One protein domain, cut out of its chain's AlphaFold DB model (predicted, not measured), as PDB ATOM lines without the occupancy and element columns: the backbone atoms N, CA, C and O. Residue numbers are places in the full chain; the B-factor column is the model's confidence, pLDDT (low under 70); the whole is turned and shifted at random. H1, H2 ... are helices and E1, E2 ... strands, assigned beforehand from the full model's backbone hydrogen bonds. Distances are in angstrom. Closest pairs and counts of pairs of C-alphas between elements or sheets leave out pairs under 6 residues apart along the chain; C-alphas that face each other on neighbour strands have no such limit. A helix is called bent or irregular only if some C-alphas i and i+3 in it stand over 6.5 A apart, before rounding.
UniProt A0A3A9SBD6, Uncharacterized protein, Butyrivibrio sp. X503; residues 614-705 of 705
ATOM      1  N   ASP A 614      49.600  28.434 -36.116       79.31
ATOM      2  CA  ASP A 614      49.600  27.472 -37.214       79.31
ATOM      3  C   ASP A 614      50.161  26.149 -36.681       79.31
ATOM      4  O   ASP A 614      51.166  26.106 -35.967       79.31
ATOM      5  N   ALA A 615      49.507  25.045 -37.028       83.88
ATOM      6  CA  ALA A 615      49.831  23.738 -36.486       83.88
ATOM      7  C   ALA A 615      50.013  22.700 -37.595       83.88
ATOM      8  O   ALA A 615      49.347  22.725 -38.634       83.88
ATOM      9  N   LYS A 616      50.918  21.751 -37.363       88.31
ATOM     10  CA  LYS A 616      51.134  20.591 -38.221       88.31
ATOM     11  C   LYS A 616      51.180  19.329 -37.373       88.31
ATOM     12  O   LYS A 616      52.020  19.197 -36.489       88.31
ATOM     13  N   GLU A 617      50.349  18.359 -37.727       88.81
ATOM     14  CA  GLU A 617      50.443  17.018 -37.163       88.81
ATOM     15  C   GLU A 617      51.733  16.314 -37.617       88.81
ATOM     16  O   GLU A 617      52.110  16.333 -38.798       88.81
ATOM     17  N   LEU A 618      52.421  15.691 -36.663       89.50
ATOM     18  CA  LEU A 618      53.588  14.847 -36.879       89.50
ATOM     19  C   LEU A 618      53.222  13.378 -36.671       89.50
ATOM     20  O   LEU A 618      52.463  13.021 -35.772       89.50
ATOM     21  N   THR A 619      53.841  12.499 -37.452       89.69
ATOM     22  CA  THR A 619      53.848  11.069 -37.123       89.69
ATOM     23  C   THR A 619      54.695  10.813 -35.872       89.69
ATOM     24  O   THR A 619      55.665  11.527 -35.620       89.69
ATOM     25  N   GLU A 620      54.412   9.736 -35.135       86.50
ATOM     26  CA  GLU A 620      55.216   9.315 -33.971       86.50
ATOM     27  C   GLU A 620      56.719   9.243 -34.304       86.50
ATOM     28  O   GLU A 620      57.563   9.785 -33.598       86.50
ATOM     29  N   LYS A 621      57.061   8.692 -35.474       87.25
ATOM     30  CA  LYS A 621      58.445   8.606 -35.964       87.25
ATOM     31  C   LYS A 621      59.080   9.968 -36.276       87.25
ATOM     32  O   LYS A 621      60.304  10.110 -36.238       87.25
ATOM     33  N   GLU A 622      58.286  10.957 -36.678       90.62
ATOM     34  CA  GLU A 622      58.774  12.328 -36.843       90.62
ATOM     35  C   GLU A 622      59.037  12.968 -35.476       90.62
ATOM     36  O   GLU A 622      60.099  13.574 -35.316       90.62
ATOM     37  N   ALA A 623      58.143  12.755 -34.503       88.69
ATOM     38  CA  ALA A 623      58.273  13.231 -33.125       88.69
ATOM     39  C   ALA A 623      59.502  12.638 -32.400       88.69
ATOM     40  O   ALA A 623      60.222  13.361 -31.717       88.69
ATOM     41  N   GLU A 624      59.846  11.369 -32.646       85.81
ATOM     42  CA  GLU A 624      61.056  10.715 -32.104       85.81
ATOM     43  C   GLU A 624      62.382  11.416 -32.477       85.81
ATOM     44  O   GLU A 624      63.418  11.172 -31.850       85.81
ATOM     45  N   ASN A 625      62.397  12.276 -33.506       87.69
ATOM     46  CA  ASN A 625      63.606  13.024 -33.871       87.69
ATOM     47  C   ASN A 625      63.908  14.184 -32.911       87.69
ATOM     48  O   ASN A 625      65.031  14.699 -32.936       87.69
ATOM     49  N   TYR A 626      62.942  14.574 -32.077       89.31
ATOM     50  CA  TYR A 626      63.084  15.620 -31.076       89.31
ATOM     51  C   TYR A 626      63.521  15.013 -29.741       89.31
ATOM     52  O   TYR A 626      62.787  14.295 -29.065       89.31
ATOM     53  N   LYS A 627      64.771  15.270 -29.353       85.56
ATOM     54  CA  LYS A 627      65.350  14.723 -28.122       85.56
ATOM     55  C   LYS A 627      64.787  15.438 -26.904       85.56
ATOM     56  O   LYS A 627      64.838  16.657 -26.865       85.56
ATOM     57  N   GLY A 628      64.378  14.691 -25.884       82.50
ATOM     58  CA  GLY A 628      63.866  15.261 -24.630       82.50
ATOM     59  C   GLY A 628      62.356  15.113 -24.467       82.50
ATOM     60  O   GLY A 628      61.879  15.188 -23.343       82.50
ATOM     61  N   VAL A 629      61.636  14.789 -25.545       83.19
ATOM     62  CA  VAL A 629      60.234  14.369 -25.461       83.19
ATOM     63  C   VAL A 629      60.169  13.012 -24.761       83.19
ATOM     64  O   VAL A 629      60.795  12.043 -25.209       83.19
ATOM     65  N   ASN A 630      59.451  12.936 -23.642       73.56
ATOM     66  CA  ASN A 630      59.193  11.680 -22.953       73.56
ATOM     67  C   ASN A 630      57.880  11.112 -23.485       73.56
ATOM     68  O   ASN A 630      56.888  11.803 -23.447       73.56
ATOM     69  N   LEU A 631      57.847   9.869 -23.968       67.62
ATOM     70  CA  LEU A 631      56.611   9.226 -24.454       67.62
ATOM     71  C   LEU A 631      56.135   8.089 -23.539       67.62
ATOM     72  O   LEU A 631      55.224   7.341 -23.875       67.62
ATOM     73  N   SER A 632      56.798   7.904 -22.394       67.38
ATOM     74  CA  SER A 632      56.618   6.736 -21.522       67.38
ATOM     75  C   SER A 632      55.694   6.968 -20.324       67.38
ATOM     76  O   SER A 632      55.515   6.057 -19.516       67.38
ATOM     77  N   PHE A 633      55.132   8.171 -20.194       65.88
ATOM     78  CA  PHE A 633      54.431   8.625 -18.990       65.88
ATOM     79  C   PHE A 633      52.909   8.390 -19.030       65.88
ATOM     80  O   PHE A 633      52.306   8.237 -17.970       65.88
ATOM     81  N   VAL A 634      52.287   8.271 -20.210       63.66
ATOM     82  CA  VAL A 634      50.842   8.011 -20.310       63.66
ATOM     83  C   VAL A 634      50.577   6.507 -20.272       63.66
ATOM     84  O   VAL A 634      50.844   5.780 -21.231       63.66
ATOM     85  N   SER A 635      50.057   5.998 -19.155       60.97
ATOM     86  CA  SER A 635      49.632   4.599 -19.066       60.97
ATOM     87  C   SER A 635      48.300   4.402 -19.799       60.97
ATOM     88  O   SER A 635      47.264   4.814 -19.291       60.97
ATOM     89  N   ASN A 636      48.332   3.729 -20.954       73.81
ATOM     90  CA  ASN A 636      47.167   3.364 -21.778       73.81
ATOM     91  C   ASN A 636      46.266   4.550 -22.206       73.81
ATOM     92  O   ASN A 636      45.083   4.547 -21.864       73.81
ATOM     93  N   PRO A 637      46.781   5.544 -22.956       85.56
ATOM     94  CA  PRO A 637      45.911   6.533 -23.591       85.56
ATOM     95  C   PRO A 637      44.990   5.876 -24.626       85.56
ATOM     96  O   PRO A 637      45.396   4.932 -25.309       85.56
ATOM     97  N   GLU A 638      43.788   6.423 -24.784       81.94
ATOM     98  CA  GLU A 638      42.861   6.058 -25.864       81.94
ATOM     99  C   GLU A 638      43.400   6.524 -27.225       81.94
ATOM    100  O   GLU A 638      43.286   5.823 -28.228       81.94
ATOM    101  N   ALA A 639      44.034   7.701 -27.254       84.94
ATOM    102  CA  ALA A 639      44.685   8.252 -28.437       84.94
ATOM    103  C   ALA A 639      45.839   9.191 -28.057       84.94
ATOM    104  O   ALA A 639      45.834   9.787 -26.981       84.94
ATOM    105  N   VAL A 640      46.823   9.320 -28.954       87.12
ATOM    106  CA  VAL A 640      47.964  10.242 -28.829       87.12
ATOM    107  C   VAL A 640      48.196  10.935 -30.167       87.12
ATOM    108  O   VAL A 640      48.168  10.279 -31.211       87.12
ATOM    109  N   GLN A 641      48.462  12.238 -30.140       87.62
ATOM    110  CA  GLN A 641      48.774  13.045 -31.311       87.62
ATOM    111  C   GLN A 641      49.930  14.003 -31.021       87.62
ATOM    112  O   GLN A 641      50.024  14.594 -29.949       87.62
ATOM    113  N   TYR A 642      50.803  14.176 -32.009       89.12
ATOM    114  CA  TYR A 642      51.959  15.060 -31.926       89.12
ATOM    115  C   TYR A 642      51.720  16.271 -32.807       89.12
ATOM    116  O   TYR A 642      51.549  16.120 -34.019       89.12
ATOM    117  N   ILE A 643      51.710  17.463 -32.224       89.19
ATOM    118  CA  ILE A 643      51.370  18.680 -32.954       89.19
ATOM    119  C   ILE A 643      52.511  19.678 -32.837       89.19
ATOM    120  O   ILE A 643      52.839  20.151 -31.756       89.19
ATOM    121  N   LEU A 644      53.132  19.984 -33.972       88.94
ATOM    122  CA  LEU A 644      54.157  21.012 -34.075       88.94
ATOM    123  C   LEU A 644      53.496  22.349 -34.397       88.94
ATOM    124  O   LEU A 644      52.877  22.483 -35.457       88.94
ATOM    125  N   ARG A 645      53.666  23.322 -33.511       86.69
ATOM    126  CA  ARG A 645      53.225  24.703 -33.693       86.69
ATOM    127  C   ARG A 645      54.283  25.527 -34.434       86.69
ATOM    128  O   ARG A 645      55.481  25.234 -34.400       86.69
ATOM    129  N   ASP A 646      53.845  26.580 -35.105       84.19
ATOM    130  CA  ASP A 646      54.686  27.556 -35.808       84.19
ATOM    131  C   ASP A 646      55.550  28.431 -34.883       84.19
ATOM    132  O   ASP A 646      56.557  28.988 -35.323       84.19
ATOM    133  N   ASN A 647      55.222  28.484 -33.592       82.94
ATOM    134  CA  ASN A 647      56.018  29.127 -32.545       82.94
ATOM    135  C   ASN A 647      57.176  28.255 -32.010       82.94
ATOM    136  O   ASN A 647      57.779  28.608 -30.997       82.94
ATOM    137  N   ASN A 648      57.509  27.146 -32.685       86.44
ATOM    138  CA  ASN A 648      58.497  26.148 -32.251       86.44
ATOM    139  C   ASN A 648      58.146  25.440 -30.929       86.44
ATOM    140  O   ASN A 648      59.045  24.976 -30.224       86.44
ATOM    141  N   GLU A 649      56.864  25.308 -30.598       89.19
ATOM    142  CA  GLU A 649      56.407  24.385 -29.559       89.19
ATOM    143  C   GLU A 649      55.937  23.058 -30.174       89.19
ATOM    144  O   GLU A 649      55.385  23.010 -31.277       89.19
ATOM    145  N   LEU A 650      56.198  21.959 -29.471       90.31
ATOM    146  CA  LEU A 650      55.701  20.627 -29.791       90.31
ATOM    147  C   LEU A 650      54.768  20.178 -28.675       90.31
ATOM    148  O   LEU A 650      55.206  20.033 -27.536       90.31
ATOM    149  N   ASP A 651      53.530  19.872 -29.030       90.12
ATOM    150  CA  ASP A 651      52.548  19.350 -28.094       90.12
ATOM    151  C   ASP A 651      52.389  17.848 -28.274       90.12
ATOM    152  O   ASP A 651      52.195  17.347 -29.389       90.12
ATOM    153  N   VAL A 652      52.443  17.129 -27.157       90.75
ATOM    154  CA  VAL A 652      52.077  15.717 -27.071       90.75
ATOM    155  C   VAL A 652      50.680  15.651 -26.476       90.75
ATOM    156  O   VAL A 652      50.509  15.639 -25.259       90.75
ATOM    157  N   ASN A 653      49.677  15.643 -27.350       88.12
ATOM    158  CA  ASN A 653      48.279  15.546 -26.960       88.12
ATOM    159  C   ASN A 653      47.921  14.086 -26.714       88.12
ATOM    160  O   ASN A 653      48.250  13.218 -27.525       88.12
ATOM    161  N   TYR A 654      47.226  13.802 -25.625       86.75
ATOM    162  CA  TYR A 654      46.758  12.464 -25.311       86.75
ATOM    163  C   TYR A 654      45.388  12.502 -24.648       86.75
ATOM    164  O   TYR A 654      45.033  13.446 -23.943       86.75
ATOM    165  N   VAL A 655      44.620  11.443 -24.892       83.31
ATOM    166  CA  VAL A 655      43.273  11.289 -24.349       83.31
ATOM    167  C   VAL A 655      43.254  10.150 -23.348       83.31
ATOM    168  O   VAL A 655      43.658   9.026 -23.661       83.31
ATOM    169  N   THR A 656      42.756  10.430 -22.152       82.56
ATOM    170  CA  THR A 656      42.459   9.430 -21.126       82.56
ATOM    171  C   THR A 656      40.952   9.259 -20.999       82.56
ATOM    172  O   THR A 656      40.185  10.198 -21.199       82.56
ATOM    173  N   LYS A 657      40.507   8.040 -20.687       73.44
ATOM    174  CA  LYS A 657      39.092   7.744 -20.455       73.44
ATOM    175  C   LYS A 657      38.865   7.364 -19.005       73.44
ATOM    176  O   LYS A 657      39.434   6.388 -18.513       73.44
ATOM    177  N   ASN A 658      37.976   8.093 -18.343       67.62
ATOM    178  CA  ASN A 658      37.537   7.799 -16.989       67.62
ATOM    179  C   ASN A 658      36.031   7.518 -16.991       67.62
ATOM    180  O   ASN A 658      35.201   8.420 -17.079       67.62
ATOM    181  N   LYS A 659      35.662   6.233 -16.905       68.25
ATOM    182  CA  LYS A 659      34.270   5.752 -17.000       68.25
ATOM    183  C   LYS A 659      33.587   6.205 -18.303       68.25
ATOM    184  O   LYS A 659      33.735   5.540 -19.325       68.25
ATOM    185  N   ASN A 660      32.844   7.311 -18.246       59.06
ATOM    186  CA  ASN A 660      32.019   7.847 -19.328       59.06
ATOM    187  C   ASN A 660      32.563   9.165 -19.903       59.06
ATOM    188  O   ASN A 660      31.925   9.733 -20.786       59.06
ATOM    189  N   GLU A 661      33.703   9.651 -19.410       61.34
ATOM    190  CA  GLU A 661      34.274  10.947 -19.775       61.34
ATOM    191  C   GLU A 661      35.651  10.761 -20.423       61.34
ATOM    192  O   GLU A 661      36.422   9.876 -20.035       61.34
ATOM    193  N   TYR A 662      35.924  11.574 -21.447       73.88
ATOM    194  CA  TYR A 662      37.231  11.685 -22.087       73.88
ATOM    195  C   TYR A 662      37.897  12.966 -21.592       73.88
ATOM    196  O   TYR A 662      37.305  14.040 -21.680       73.88
ATOM    197  N   GLU A 663      39.121  12.846 -21.099       76.75
ATOM    198  CA  GLU A 663      39.950  13.963 -20.662       76.75
ATOM    199  C   GLU A 663      41.051  14.186 -21.701       76.75
ATOM    200  O   GLU A 663      41.789  13.261 -22.055       76.75
ATOM    201  N   PHE A 664      41.148  15.415 -22.203       82.00
ATOM    202  CA  PHE A 664      42.139  15.812 -23.195       82.00
ATOM    203  C   PHE A 664      43.278  16.548 -22.505       82.00
ATOM    204  O   PHE A 664      43.063  17.568 -21.855       82.00
ATOM    205  N   ASN A 665      44.498  16.056 -22.676       84.75
ATOM    206  CA  ASN A 665      45.689  16.589 -22.030       84.75
ATOM    207  C   ASN A 665      46.771  16.860 -23.077       84.75
ATOM    208  O   ASN A 665      46.853  16.145 -24.077       84.75
ATOM    209  N   ALA A 666      47.610  17.864 -22.845       87.12
ATOM    210  CA  ALA A 666      48.767  18.172 -23.674       87.12
ATOM    211  C   ALA A 666      49.986  18.450 -22.810       87.12
ATOM    212  O   ALA A 666      49.987  19.403 -22.035       87.12
ATOM    213  N   GLU A 667      51.054  17.685 -23.012       89.88
ATOM    214  CA  GLU A 667      52.377  18.128 -22.580       89.88
ATOM    215  C   GLU A 667      52.971  19.048 -23.644       89.88
ATOM    216  O   GLU A 667      53.138  18.635 -24.800       89.88
ATOM    217  N   ARG A 668      53.313  20.280 -23.263       88.81
ATOM    218  CA  ARG A 668      53.938  21.254 -24.162       88.81
ATOM    219  C   ARG A 668      55.447  21.215 -24.013       88.81
ATOM    220  O   ARG A 668      55.988  21.203 -22.908       88.81
ATOM    221  N   TYR A 669      56.138  21.259 -25.142       91.00
ATOM    222  CA  TYR A 669      57.592  21.280 -25.197       91.00
ATOM    223  C   TYR A 669      58.082  22.462 -26.024       91.00
ATOM    224  O   TYR A 669      57.627  22.668 -27.144       91.00
ATOM    225  N   THR A 670      59.077  23.197 -25.536       91.38
ATOM    226  CA  THR A 670      59.770  24.218 -26.332       91.38
ATOM    227  C   THR A 670      60.920  23.587 -27.109       91.38
ATOM    228  O   THR A 670      61.764  22.892 -26.538       91.38
ATOM    229  N   ILE A 671      60.988  23.836 -28.419       90.88
ATOM    230  CA  ILE A 671      62.077  23.359 -29.275       90.88
ATOM    231  C   ILE A 671      63.213  24.387 -29.270       90.88
ATOM    232  O   ILE A 671      63.038  25.555 -29.614       90.88
ATOM    233  N   SER A 672      64.412  23.933 -28.915       88.00
ATOM    234  CA  SER A 672      65.641  24.734 -28.964       88.00
ATOM    235  C   SER A 672      65.966  25.250 -30.374       88.00
ATOM    236  O   SER A 672      65.594  24.647 -31.379       88.00
ATOM    237  N   GLU A 673      66.746  26.334 -30.465       82.69
ATOM    238  CA  GLU A 673      67.109  26.988 -31.738       82.69
ATOM    239  C   GLU A 673      67.776  26.057 -32.772       82.69
ATOM    240  O   GLU A 673      67.743  26.328 -33.974       82.69
ATOM    241  N   ASP A 674      68.398  24.954 -32.333       82.75
ATOM    242  CA  ASP A 674      69.010  23.961 -33.224       82.75
ATOM    243  C   ASP A 674      67.997  22.988 -33.863       82.75
ATOM    244  O   ASP A 674      68.379  22.166 -34.710       82.75
ATOM    245  N   GLY A 675      66.725  23.099 -33.470       80.38
ATOM    246  CA  GLY A 675      65.584  22.338 -33.967       80.38
ATOM    247  C   GLY A 675      65.574  20.871 -33.545       80.38
ATOM    248  O   GLY A 675      64.922  20.068 -34.212       80.38
ATOM    249  N   LYS A 676      66.359  20.471 -32.532       79.38
ATOM    250  CA  LYS A 676      66.567  19.046 -32.199       79.38
ATOM    251  C   LYS A 676      66.346  18.676 -30.748       79.38
ATOM    252  O   LYS A 676      66.102  17.497 -30.495       79.38
ATOM    253  N   ASN A 677      66.491  19.607 -29.813       88.81
ATOM    254  CA  ASN A 677      66.238  19.329 -28.400       88.81
ATOM    255  C   ASN A 677      64.956  20.030 -27.965       88.81
ATOM    256  O   ASN A 677      64.756  21.195 -28.306       88.81
ATOM    257  N   CYS A 678      64.136  19.307 -27.220       89.75
ATOM    258  CA  CYS A 678      62.917  19.772 -26.594       89.75
ATOM    259  C   CYS A 678      63.116  19.866 -25.086       89.75
ATOM    260  O   CYS A 678      63.751  18.999 -24.482       89.75
ATOM    261  N   GLU A 679      62.527  20.895 -24.500       90.38
ATOM    262  CA  GLU A 679      62.425  21.087 -23.061       90.38
ATOM    263  C   GLU A 679      60.946  21.092 -22.689       90.38
ATOM    264  O   GLU A 679      60.158  21.785 -23.329       90.38
ATOM    265  N   TYR A 680      60.565  20.260 -21.719       89.88
ATOM    266  CA  TYR A 680      59.200  20.237 -21.201       89.88
ATOM    267  C   TYR A 680      58.885  21.589 -20.564       89.88
ATOM    268  O   TYR A 680      59.703  22.119 -19.812       89.88
ATOM    269  N   LYS A 681      57.714  22.130 -20.883       86.00
ATOM    270  CA  LYS A 681      57.232  23.406 -20.372       86.00
ATOM    271  C   LYS A 681      56.239  23.168 -19.240       86.00
ATOM    272  O   LYS A 681      56.511  23.534 -18.105       86.00
ATOM    273  N   ASP A 682      55.122  22.527 -19.562       84.12
ATOM    274  CA  ASP A 682      53.995  22.285 -18.668       84.12
ATOM    275  C   ASP A 682      53.023  21.254 -19.271       84.12
ATOM    276  O   ASP A 682      53.169  20.822 -20.422       84.12
ATOM    277  N   THR A 683      52.029  20.873 -18.470       84.44
ATOM    278  CA  THR A 683      50.869  20.095 -18.900       84.44
ATOM    279  C   THR A 683      49.652  20.994 -18.820       84.44
ATOM    280  O   THR A 683      49.374  21.575 -17.775       84.44
ATOM    281  N   VAL A 684      48.922  21.097 -19.923       80.56
ATOM    282  CA  VAL A 684      47.686  21.877 -20.027       80.56
ATOM    283  C   VAL A 684      46.560  20.988 -20.541       80.56
ATOM    284  O   VAL A 684      46.807  19.887 -21.043       80.56
ATOM    285  N   ASN A 685      45.319  21.467 -20.472       78.00
ATOM    286  CA  ASN A 685      44.232  20.794 -21.175       78.00
ATOM    287  C   ASN A 685      44.561  20.786 -22.683       78.00
ATOM    288  O   ASN A 685      44.945  21.811 -23.253       78.00
ATOM    289  N   GLY A 686      44.486  19.615 -23.311       71.88
ATOM    290  CA  GLY A 686      45.016  19.392 -24.657       71.88
ATOM    291  C   GLY A 686      43.997  19.571 -25.769       71.88
ATOM    292  O   GLY A 686      42.810  19.364 -25.554       71.88
ATOM    293  N   TYR A 687      44.460  19.881 -26.981       76.56
ATOM    294  CA  TYR A 687      43.608  19.890 -28.172       76.56
ATOM    295  C   TYR A 687      43.878  18.680 -29.052       76.56
ATOM    296  O   TYR A 687      45.006  18.228 -29.222       76.56
ATOM    297  N   PHE A 688      42.826  18.162 -29.672       70.88
ATOM    298  CA  PHE A 688      42.933  17.024 -30.569       70.88
ATOM    299  C   PHE A 688      42.469  17.442 -31.965       70.88
ATOM    300  O   PHE A 688      41.424  18.064 -32.116       70.88
ATOM    301  N   ALA A 689      43.265  17.096 -32.975       69.75
ATOM    302  CA  ALA A 689      43.140  17.451 -34.387       69.75
ATOM    303  C   ALA A 689      43.497  18.904 -34.773       69.75
ATOM    304  O   ALA A 689      42.962  19.893 -34.275       69.75
ATOM    305  N   VAL A 690      44.382  19.006 -35.773       69.81
ATOM    306  CA  VAL A 690      44.674  20.248 -36.516       69.81
ATOM    307  C   VAL A 690      43.550  20.570 -37.509       69.81
ATOM    308  O   VAL A 690      43.233  21.731 -37.746       69.81
ATOM    309  N   ASP A 691      42.940  19.532 -38.081       69.81
ATOM    310  CA  ASP A 691      41.766  19.624 -38.946       69.81
ATOM    311  C   ASP A 691      40.643  18.801 -38.320       69.81
ATOM    312  O   ASP A 691      40.598  17.579 -38.463       69.81
ATOM    313  N   VAL A 692      39.726  19.461 -37.618       62.31
ATOM    314  CA  VAL A 692      38.641  18.743 -36.933       62.31
ATOM    315  C   VAL A 692      37.610  18.168 -37.906       62.31
ATOM    316  O   VAL A 692      36.778  17.361 -37.498       62.31
ATOM    317  N   SER A 693      37.641  18.557 -39.189       59.75
ATOM    318  CA  SER A 693      36.787  17.952 -40.215       59.75
ATOM    319  C   SER A 693      37.273  16.562 -40.637       59.75
ATOM    320  O   SER A 693      36.535  15.812 -41.287       59.75
ATOM    321  N   ASN A 694      38.491  16.190 -40.235       68.00
ATOM    322  CA  ASN A 694      39.037  14.859 -40.422       68.00
ATOM    323  C   ASN A 694      38.491  13.889 -39.362       68.00
ATOM    324  O   ASN A 694      39.107  13.669 -38.323       68.00
ATOM    325  N   TYR A 695      37.332  13.290 -39.643       60.56
ATOM    326  CA  TYR A 695      36.669  12.331 -38.750       60.56
ATOM    327  C   TYR A 695      37.540  11.130 -38.355       60.56
ATOM    328  O   TYR A 695      37.378  10.634 -37.245       60.56
ATOM    329  N   ASP A 696      38.491  10.721 -39.201       66.62
ATOM    330  CA  ASP A 696      39.402   9.604 -38.915       66.62
ATOM    331  C   ASP A 696      40.331   9.919 -37.720       66.62
ATOM    332  O   ASP A 696      40.769   9.015 -37.009       66.62
ATOM    333  N   ALA A 697      40.606  11.204 -37.445       65.75
ATOM    334  CA  ALA A 697      41.357  11.629 -36.257       65.75
ATOM    335  C   ALA A 697      40.587  11.374 -34.946       65.75
ATOM    336  O   ALA A 697      41.174  11.402 -33.867       65.75
ATOM    337  N   TRP A 698      39.285  11.096 -35.042       68.75
ATOM    338  CA  TRP A 698      38.363  10.903 -33.926       68.75
ATOM    339  C   TRP A 698      37.872   9.458 -33.800       68.75
ATOM    340  O   TRP A 698      36.948   9.187 -33.032       68.75
ATOM    341  N   ASP A 699      38.469   8.513 -34.530       69.50
ATOM    342  CA  ASP A 699      38.038   7.109 -34.537       69.50
ATOM    343  C   ASP A 699      38.087   6.457 -33.142       69.50
ATOM    344  O   ASP A 699      37.300   5.552 -32.867       69.50
ATOM    345  N   PHE A 700      38.929   6.955 -32.224       70.12
ATOM    346  CA  PHE A 700      38.981   6.488 -30.828       70.12
ATOM    347  C   PHE A 700      37.693   6.788 -30.038       70.12
ATOM    348  O   PHE A 700      37.368   6.089 -29.081       70.12
ATOM    349  N   LEU A 701      36.897   7.778 -30.461       63.75
ATOM    350  CA  LEU A 701      35.560   8.015 -29.904       63.75
ATOM    351  C   LEU A 701      34.544   6.954 -30.365       63.75
ATOM    352  O   LEU A 701      33.461   6.845 -29.785       63.75
ATOM    353  N   GLN A 702      34.876   6.183 -31.405       57.53
ATOM    354  CA  GLN A 702      34.011   5.190 -32.045       57.53
ATOM    355  C   GLN A 702      34.419   3.738 -31.736       57.53
ATOM    356  O   GLN A 702      33.751   2.805 -32.188       57.53
ATOM    357  N   THR A 703      35.504   3.507 -30.993       49.16
ATOM    358  CA  THR A 703      35.994   2.155 -30.696       49.16
ATOM    359  C   THR A 703      35.282   1.524 -29.495       49.16
ATOM    360  O   THR A 703      35.287   2.066 -28.392       49.16
ATOM    361  N   GLU A 704      34.684   0.343 -29.703       42.31
ATOM    362  CA  GLU A 704      34.280  -0.567 -28.621       42.31
ATOM    363  C   GLU A 704      35.536  -1.088 -27.905       42.31
ATOM    364  O   GLU A 704      36.366  -1.768 -28.520       42.31
ATOM    365  N   HIS A 705      35.660  -0.809 -26.606       41.75
ATOM    366  CA  HIS A 705      36.619  -1.474 -25.724       41.75
ATOM    367  C   HIS A 705      35.903  -2.219 -24.607       41.75
ATOM    368  O   HIS A 705      35.120  -1.571 -23.877       41.75
TER     369      HIS A 705
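This is residues 614 to 705 of the 705 residues of an uncharacterized protein of Butyrivibrio sp. X503 (UniProt A0A3A9SBD6). One long, strongly twisted antiparallel sheet of five strands makes the body, with its longest strands, E3 and E4, side by side in a hairpin. Two short helices, H1 and H2, only graze this sheet, and residues 624 to 638, with no named element, run along its length from H1 to E2. The printed part has 92 residues, with five named strands and two named helices in the order E1, H1, E2, E3, E4, E5, H2; the sheet's order is E1, E2, E3, E4, E5, and the class is mixed, helices and strands. The whole is compact, with a radius of gyration of the C-alphas of 13.3 A, and elongated in outline, spanning 42 by 27 by 22 A.

In the sheet, E4, residues 661 to 671, is 31.9 A long and E3, residues 649 to 658, 28.1 A. E2, residues 639 to 645, measures 19.3 A, and E5, residues 678 to 685, 19.5 A. E1, residues 615 to 618, is 9.7 A long and begins with C-alpha 615 at (49.831, 23.738, -36.486). H1, residues 620 to 623, measures 5.0 A. H2, residues 695 to 701, measures 9.9 A and ends with C-alpha 701 at (35.560, 8.015, -29.904). H2 is irregular: C-alphas 697 and 700 are 7.8 A apart.

E2, E3, E4 and E5 form a meander, each strand the antiparallel neighbour of the one before, with a hairpin at each step. Between E3 and E4, N 654 and O 665 are 2.8 A apart, within hydrogen-bond range. Between E2 and E3, N 643 and O 651 are within range at 2.9 A. E5, an edge strand, bends by 58 degrees at residue 681; N 681 and O 668 of E4 are within range at 2.8 A. E1, the other edge strand, is antiparallel to E2 at 130 degrees between directions, with N 616 and O 644 within range at 2.8 A. From edge to edge the strands' lines turn by 110 degrees. H1 grazes the sheet with residues 620 to 623; its closest C-alphas to E2 are those of Ala 623 and Tyr 642, 6.7 A apart. H2 grazes it with residues 697 to 701; its closest C-alphas to E2 are those of Phe 700 and Ala 639, 6.4 A apart. H1 and H2 are apart. In H2, 0 of 3 O i to N i+4 pairs are within hydrogen-bond range, beside 3 of 4 O i to N i+3 pairs; H1 is too short for an i+4 pair.

The C-alphas farthest apart, those of Glu 673 and Glu 704, are 43.0 A apart. The printed part has no cut and ends at residue 705, the chain's last. The link from H1 to E2, 15 residues, is long. The mean pLDDT of the printed part is 78.7; it is under 70 in residues 631 to 635, 658 to 661, 689 to 699 and 701 to 705.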